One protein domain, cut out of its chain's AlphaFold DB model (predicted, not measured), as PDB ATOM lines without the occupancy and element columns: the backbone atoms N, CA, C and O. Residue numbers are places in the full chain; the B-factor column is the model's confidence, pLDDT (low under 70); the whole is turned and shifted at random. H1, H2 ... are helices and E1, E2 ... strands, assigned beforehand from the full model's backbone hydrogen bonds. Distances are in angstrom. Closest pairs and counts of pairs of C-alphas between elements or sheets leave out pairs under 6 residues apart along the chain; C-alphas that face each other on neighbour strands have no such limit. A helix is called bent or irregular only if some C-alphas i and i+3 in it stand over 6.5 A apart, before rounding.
ATOM      1  N   TYR A 124      -4.048 -23.637 -33.060       85.56
ATOM      2  CA  TYR A 124      -5.424 -23.222 -33.270       85.56
ATOM      3  C   TYR A 124      -5.494 -21.786 -33.789       85.56
ATOM      4  O   TYR A 124      -4.743 -20.903 -33.370       85.56
ATOM      5  N   THR A 125      -6.456 -21.552 -34.683       85.94
ATOM      6  CA  THR A 125      -6.925 -20.213 -35.053       85.94
ATOM      7  C   THR A 125      -8.308 -20.028 -34.447       85.94
ATOM      8  O   THR A 125      -9.242 -20.742 -34.805       85.94
ATOM      9  N   VAL A 126      -8.454 -19.086 -33.518       86.44
ATOM     10  CA  VAL A 126      -9.739 -18.839 -32.853       86.44
ATOM     11  C   VAL A 126     -10.443 -17.682 -33.540       86.44
ATOM     12  O   VAL A 126      -9.996 -16.537 -33.464       86.44
ATOM     13  N   LYS A 127     -11.571 -17.989 -34.179       86.75
ATOM     14  CA  LYS A 127     -12.457 -17.014 -34.808       86.75
ATOM     15  C   LYS A 127     -13.647 -16.725 -33.902       86.75
ATOM     16  O   LYS A 127     -14.438 -17.616 -33.604       86.75
ATOM     17  N   ILE A 128     -13.809 -15.466 -33.519       85.81
ATOM     18  CA  ILE A 128     -14.986 -14.967 -32.813       85.81
ATOM     19  C   ILE A 128     -15.897 -14.281 -33.843       85.81
ATOM     20  O   ILE A 128     -15.569 -13.193 -34.333       85.81
ATOM     21  N   PRO A 129     -17.035 -14.903 -34.199       81.69
ATOM     22  CA  PRO A 129     -17.956 -14.325 -35.163       81.69
ATOM     23  C   PRO A 129     -18.596 -13.054 -34.597       81.69
ATOM     24  O   PRO A 129     -19.091 -13.034 -33.469       81.69
ATOM     25  N   ASN A 130     -18.620 -12.001 -35.408       81.50
ATOM     26  CA  ASN A 130     -19.265 -10.740 -35.068       81.50
ATOM     27  C   ASN A 130     -20.512 -10.547 -35.945       81.50
ATOM     28  O   ASN A 130     -20.378 -10.353 -37.152       81.50
ATOM     29  N   PRO A 131     -21.732 -10.554 -35.379       77.81
ATOM     30  CA  PRO A 131     -22.957 -10.397 -36.165       77.81
ATOM     31  C   PRO A 131     -23.091  -9.009 -36.814       77.81
ATOM     32  O   PRO A 131     -23.891  -8.841 -37.730       77.81
ATOM     33  N   ASN A 132     -22.316  -8.021 -36.358       78.75
ATOM     34  CA  ASN A 132     -22.392  -6.635 -36.817       78.75
ATOM     35  C   ASN A 132     -21.286  -6.252 -37.822       78.75
ATOM     36  O   ASN A 132     -21.169  -5.072 -38.152       78.75
ATOM     37  N   GLY A 133     -20.456  -7.191 -38.295       73.19
ATOM     38  CA  GLY A 133     -19.410  -6.892 -39.282       73.19
ATOM     39  C   GLY A 133     -18.178  -7.794 -39.191       73.19
ATOM     40  O   GLY A 133     -18.308  -9.011 -39.128       73.19
ATOM     41  N   CYS A 134     -16.980  -7.197 -39.230       77.06
ATOM     42  CA  CYS A 134     -15.698  -7.911 -39.279       77.06
ATOM     43  C   CYS A 134     -15.541  -8.908 -38.128       77.06
ATOM     44  O   CYS A 134     -15.817  -8.570 -36.971       77.06
ATOM     45  N   ASN A 135     -15.043 -10.105 -38.450       83.50
ATOM     46  CA  ASN A 135     -14.727 -11.110 -37.445       83.50
ATOM     47  C   ASN A 135     -13.573 -10.636 -36.560       83.50
ATOM     48  O   ASN A 135     -12.723  -9.842 -36.972       83.50
ATOM     49  N   LEU A 136     -13.566 -11.147 -35.337       85.69
ATOM     50  CA  LEU A 136     -12.462 -10.979 -34.410       85.69
ATOM     51  C   LEU A 136     -11.666 -12.281 -34.368       85.69
ATOM     52  O   LEU A 136     -12.247 -13.365 -34.424       85.69
ATOM     53  N   TYR A 137     -10.351 -12.176 -34.242       86.94
ATOM     54  CA  TYR A 137      -9.467 -13.325 -34.079       86.94
ATOM     55  C   TYR A 137      -8.632 -13.162 -32.821       86.94
ATOM     56  O   TYR A 137      -8.175 -12.055 -32.529       86.94
ATOM     57  N   LEU A 138      -8.421 -14.257 -32.091       87.25
ATOM     58  CA  LEU A 138      -7.374 -14.295 -31.073       87.25
ATOM     59  C   LEU A 138      -6.084 -14.741 -31.751       87.25
ATOM     60  O   LEU A 138      -6.060 -15.771 -32.429       87.25
ATOM     61  N   ILE A 139      -5.027 -13.966 -31.542       86.44
ATOM     62  CA  ILE A 139      -3.689 -14.239 -32.060       86.44
ATOM     63  C   ILE A 139      -2.648 -14.092 -30.958       86.44
ATOM     64  O   ILE A 139      -2.865 -13.388 -29.969       86.44
ATOM     65  N   LYS A 140      -1.492 -14.719 -31.159       84.25
ATOM     66  CA  LYS A 140      -0.313 -14.552 -30.309       84.25
ATOM     67  C   LYS A 140       0.613 -13.479 -30.881       84.25
ATOM     68  O   LYS A 140       1.147 -13.642 -31.973       84.25
ATOM     69  N   LEU A 141       0.848 -12.405 -30.131       81.75
ATOM     70  CA  LEU A 141       1.835 -11.368 -30.450       81.75
ATOM     71  C   LEU A 141       2.794 -11.214 -29.274       81.75
ATOM     72  O   LEU A 141       2.353 -11.012 -28.152       81.75
ATOM     73  N   ASP A 142       4.099 -11.358 -29.508       81.56
ATOM     74  CA  ASP A 142       5.142 -11.189 -28.480       81.56
ATOM     75  C   ASP A 142       4.890 -11.954 -27.161       81.56
ATOM     76  O   ASP A 142       5.316 -11.532 -26.088       81.56
ATOM     77  N   LYS A 143       4.267 -13.144 -27.261       76.12
ATOM     78  CA  LYS A 143       3.843 -14.029 -26.149       76.12
ATOM     79  C   LYS A 143       2.584 -13.589 -25.392       76.12
ATOM     80  O   LYS A 143       2.223 -14.241 -24.415       76.12
ATOM     81  N   GLU A 144       1.896 -12.554 -25.852       81.19
ATOM     82  CA  GLU A 144       0.595 -12.135 -25.336       81.19
ATOM     83  C   GLU A 144      -0.528 -12.516 -26.307       81.19
ATOM     84  O   GLU A 144      -0.406 -12.381 -27.528       81.19
ATOM     85  N   VAL A 145      -1.644 -13.001 -25.759       83.31
ATOM     86  CA  VAL A 145      -2.852 -13.297 -26.535       83.31
ATOM     87  C   VAL A 145      -3.634 -12.000 -26.715       83.31
ATOM     88  O   VAL A 145      -4.078 -11.395 -25.744       83.31
ATOM     89  N   THR A 146      -3.807 -11.564 -27.961       83.25
ATOM     90  CA  THR A 146      -4.487 -10.308 -28.306       83.25
ATOM     91  C   THR A 146      -5.643 -10.566 -29.266       83.25
ATOM     92  O   THR A 146      -5.573 -11.447 -30.123       83.25
ATOM     93  N   ILE A 147      -6.709  -9.771 -29.142       84.44
ATOM     94  CA  ILE A 147      -7.832  -9.775 -30.080       84.44
ATOM     95  C   ILE A 147      -7.541  -8.779 -31.203       84.44
ATOM     96  O   ILE A 147      -7.382  -7.584 -30.950       84.44
ATOM     97  N   THR A 148      -7.520  -9.256 -32.444       79.44
ATOM     98  CA  THR A 148      -7.418  -8.412 -33.637       79.44
ATOM     99  C   THR A 148      -8.707  -8.449 -34.447       79.44
ATOM    100  O   THR A 148      -9.436  -9.441 -34.459       79.44
ATOM    101  N   LEU A 149      -8.978  -7.352 -35.149       75.31
ATOM    102  CA  LEU A 149      -9.955  -7.333 -36.232       75.31
ATOM    103  C   LEU A 149      -9.368  -8.040 -37.453       75.31
ATOM    104  O   LEU A 149      -8.146  -8.072 -37.604       75.31
ATOM    105  N   ASP A 150     -10.255  -8.583 -38.285       68.62
ATOM    106  CA  ASP A 150      -9.986  -9.185 -39.594       68.62
ATOM    107  C   ASP A 150      -9.060  -8.285 -40.439       68.62
ATOM    108  O   ASP A 150      -9.495  -7.381 -41.157       68.62
ATOM    109  N   LEU A 151      -7.751  -8.464 -40.264       56.25
ATOM    110  CA  LEU A 151      -6.709  -7.706 -40.934       56.25
ATOM    111  C   LEU A 151      -5.967  -8.675 -41.860       56.25
ATOM    112  O   LEU A 151      -4.859  -9.114 -41.586       56.25
ATOM    113  N   ILE A 152      -6.595  -8.925 -43.012       53.81
ATOM    114  CA  ILE A 152      -5.911  -9.143 -44.298       53.81
ATOM    115  C   ILE A 152      -5.326 -10.556 -44.534       53.81
ATOM    116  O   ILE A 152      -4.450 -10.706 -45.382       53.81
ATOM    117  N   ALA A 153      -5.800 -11.623 -43.883       56.03
ATOM    118  CA  ALA A 153      -5.335 -12.965 -44.253       56.03
ATOM    119  C   ALA A 153      -6.394 -14.062 -44.106       56.03
ATOM    120  O   ALA A 153      -6.952 -14.253 -43.030       56.03
ATOM    121  N   ASP A 154      -6.579 -14.834 -45.181       59.50
ATOM    122  CA  ASP A 154      -7.360 -16.079 -45.170       59.50
ATOM    123  C   ASP A 154      -6.673 -17.177 -44.331       59.50
ATOM    124  O   ASP A 154      -7.321 -18.127 -43.905       59.50
ATOM    125  N   ALA A 155      -5.367 -17.039 -44.053       67.12
ATOM    126  CA  ALA A 155      -4.593 -17.960 -43.224       67.12
ATOM    127  C   ALA A 155      -3.566 -17.215 -42.354       67.12
ATOM    128  O   ALA A 155      -2.756 -16.433 -42.857       67.12
ATOM    129  N   PHE A 156      -3.558 -17.498 -41.048       76.00
ATOM    130  CA  PHE A 156      -2.537 -16.985 -40.134       76.00
ATOM    131  C   PHE A 156      -1.259 -17.836 -40.204       76.00
ATOM    132  O   PHE A 156      -1.350 -19.068 -40.230       76.00
ATOM    133  N   PRO A 157      -0.062 -17.221 -40.196       83.81
ATOM    134  CA  PRO A 157       1.184 -17.958 -40.030       83.81
ATOM    135  C   PRO A 157       1.259 -18.586 -38.627       83.81
ATOM    136  O   PRO A 157       0.703 -18.053 -37.666       83.81
ATOM    137  N   ASP A 158       1.964 -19.714 -38.497       84.25
ATOM    138  CA  ASP A 158       1.995 -20.516 -37.260       84.25
ATOM    139  C   ASP A 158       2.482 -19.745 -36.027       84.25
ATOM    140  O   ASP A 158       2.042 -20.021 -34.917       84.25
ATOM    141  N   ASN A 159       3.331 -18.728 -36.203       84.50
ATOM    142  CA  ASN A 159       3.805 -17.882 -35.105       84.50
ATOM    143  C   ASN A 159       2.716 -16.982 -34.493       84.50
ATOM    144  O   ASN A 159       2.940 -16.439 -33.413       84.50
ATOM    145  N   LEU A 160       1.583 -16.799 -35.181       86.81
ATOM    146  CA  LEU A 160       0.420 -16.052 -34.693       86.81
ATOM    147  C   LEU A 160      -0.701 -16.965 -34.185       86.81
ATOM    148  O   LEU A 160      -1.612 -16.478 -33.512       86.81
ATOM    149  N   LYS A 161      -0.647 -18.264 -34.503       88.12
ATOM    150  CA  LYS A 161      -1.590 -19.258 -33.985       88.12
ATOM    151  C   LYS A 161      -1.314 -19.534 -32.508       88.12
ATOM    152  O   LYS A 161      -0.239 -19.240 -31.988       88.12
ATOM    153  N   LEU A 162      -2.312 -20.102 -31.844       89.94
ATOM    154  CA  LEU A 162      -2.310 -20.327 -30.404       89.94
ATOM    155  C   LEU A 162      -2.263 -21.815 -30.094       89.94
ATOM    156  O   LEU A 162      -2.874 -22.618 -30.796       89.94
ATOM    157  N   THR A 163      -1.596 -22.193 -29.014       90.12
ATOM    158  CA  THR A 163      -1.794 -23.523 -28.432       90.12
ATOM    159  C   THR A 163      -3.099 -23.532 -27.637       90.12
ATOM    160  O   THR A 163      -3.607 -22.489 -27.219       90.12
ATOM    161  N   GLU A 164      -3.660 -24.713 -27.391       88.44
ATOM    162  CA  GLU A 164      -4.861 -24.827 -26.558       88.44
ATOM    163  C   GLU A 164      -4.651 -24.229 -25.158       88.44
ATOM    164  O   GLU A 164      -5.501 -23.497 -24.656       88.44
ATOM    165  N   GLN A 165      -3.482 -24.473 -24.563       86.88
ATOM    166  CA  GLN A 165      -3.106 -23.968 -23.244       86.88
ATOM    167  C   GLN A 165      -3.094 -22.430 -23.196       86.88
ATOM    168  O   GLN A 165      -3.559 -21.836 -22.224       86.88
ATOM    169  N   GLU A 166      -2.616 -21.772 -24.257       89.12
ATOM    170  CA  GLU A 166      -2.616 -20.308 -24.358       89.12
ATOM    171  C   GLU A 166      -4.028 -19.733 -24.408       89.12
ATOM    172  O   GLU A 166      -4.294 -18.704 -23.791       89.12
ATOM    173  N   ILE A 167      -4.946 -20.411 -25.099       88.62
ATOM    174  CA  ILE A 167      -6.352 -20.006 -25.140       88.62
ATOM    175  C   ILE A 167      -6.983 -20.232 -23.765       88.62
ATOM    176  O   ILE A 167      -7.624 -19.332 -23.224       88.62
ATOM    177  N   ARG A 168      -6.786 -21.414 -23.173       87.94
ATOM    178  CA  ARG A 168      -7.407 -21.787 -21.895       87.94
ATOM    179  C   ARG A 168      -6.970 -20.896 -20.742       87.94
ATOM    180  O   ARG A 168      -7.799 -20.572 -19.900       87.94
ATOM    181  N   LYS A 169      -5.724 -20.420 -20.733       88.00
ATOM    182  CA  LYS A 169      -5.204 -19.546 -19.672       88.00
ATOM    183  C   LYS A 169      -6.141 -18.378 -19.325       88.00
ATOM    184  O   LYS A 169      -6.399 -18.152 -18.146       88.00
ATOM    185  N   ASP A 170      -6.663 -17.681 -20.333       85.94
ATOM    186  CA  ASP A 170      -7.522 -16.499 -20.145       85.94
ATOM    187  C   ASP A 170      -8.968 -16.713 -20.643       85.94
ATOM    188  O   ASP A 170      -9.886 -15.972 -20.278       85.94
ATOM    189  N   TYR A 171      -9.201 -17.748 -21.459       86.69
ATOM    190  CA  TYR A 171     -10.469 -17.996 -22.147       86.69
ATOM    191  C   TYR A 171     -10.985 -19.435 -21.983       86.69
ATOM    192  O   TYR A 171     -11.781 -19.878 -22.808       86.69
ATOM    193  N   ASP A 172     -10.611 -20.163 -20.920       87.12
ATOM    194  CA  ASP A 172     -11.099 -21.539 -20.677       87.12
ATOM    195  C   ASP A 172     -12.632 -21.648 -20.740       87.12
ATOM    196  O   ASP A 172     -13.189 -22.557 -21.358       87.12
ATOM    197  N   TRP A 173     -13.332 -20.645 -20.194       83.56
ATOM    198  CA  TRP A 173     -14.792 -20.571 -20.238       83.56
ATOM    199  C   TRP A 173     -15.333 -20.693 -21.672       83.56
ATOM    200  O   TRP A 173     -16.355 -21.351 -21.870       83.56
ATOM    201  N   ALA A 174     -14.642 -20.124 -22.667       82.38
ATOM    202  CA  ALA A 174     -15.085 -20.061 -24.057       82.38
ATOM    203  C   ALA A 174     -15.175 -21.440 -24.734       82.38
ATOM    204  O   ALA A 174     -15.999 -21.617 -25.636       82.38
ATOM    205  N   PHE A 175     -14.417 -22.439 -24.263       83.00
ATOM    206  CA  PHE A 175     -14.466 -23.805 -24.801       83.00
ATOM    207  C   PHE A 175     -15.843 -24.459 -24.646       83.00
ATOM    208  O   PHE A 175     -16.209 -25.312 -25.448       83.00
ATOM    209  N   ARG A 176     -16.676 -23.993 -23.702       82.56
ATOM    210  CA  ARG A 176     -18.071 -24.450 -23.550       82.56
ATOM    211  C   ARG A 176     -18.950 -24.152 -24.766       82.56
ATOM    212  O   ARG A 176     -19.990 -24.784 -24.932       82.56
ATOM    213  N   TRP A 177     -18.562 -23.177 -25.586       81.88
ATOM    214  CA  TRP A 177     -19.271 -22.800 -26.812       81.88
ATOM    215  C   TRP A 177     -18.415 -22.973 -28.068       81.88
ATOM    216  O   TRP A 177     -18.879 -22.622 -29.158       81.88
TER     217      TRP A 177
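What this domain is: This is residues 124 to 177 of the 183 residues of an uncharacterized protein of Streptococcus parauberis (UniProt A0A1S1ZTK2). A small sheet of three strands in a meander, each the antiparallel neighbour of the one before, has one helix beside it; the long stretch 150 to 163 loops back past the sheet to that helix. The printed part has 54 residues, with named elements E1, E2, E3, H1 in chain order, of mixed class. It is compact, radius of gyration of the C-alphas 11.1 A, spanning 27 by 25 by 15 A.

How they stand to each other: E1, residues 126 to 128, and E2, residues 136 to 141, form an antiparallel hairpin, N 128 and O 136 being 2.8 A apart. E2 and E3, residues 144 to 149, form another, N 139 and O 146 being 2.9 A apart. Edge strands E1 and E3 are apart. H1, residues 164 to 177, is on the sheet, height 6.8 A, over none of its strands, only just: 2 of its C-alphas fall on E3. The closest C-alphas of E3 and H1, Val 145 and Glu 166, are 7.3 A apart. Within hydrogen-bond range in H1 are 4 of 10 O i to N i+4 pairs and 7 of 11 O i to N i+3 pairs.

Where its parts are: E1, 6.5 A long, begins at C-alpha 126 (-9.739, -18.839, -32.853). E2 spans 14.8 A and E3 15.9 A. H1, 14.6 A long, ends at C-alpha 177 (-19.271, -22.800, -26.812) and is irregular: C-alphas 170 and 173 are 8.3 A apart.

The domain as a whole: The printed part has no cut. The link from E3 to H1 is long. Residues 150 to 155 have pLDDT under 70.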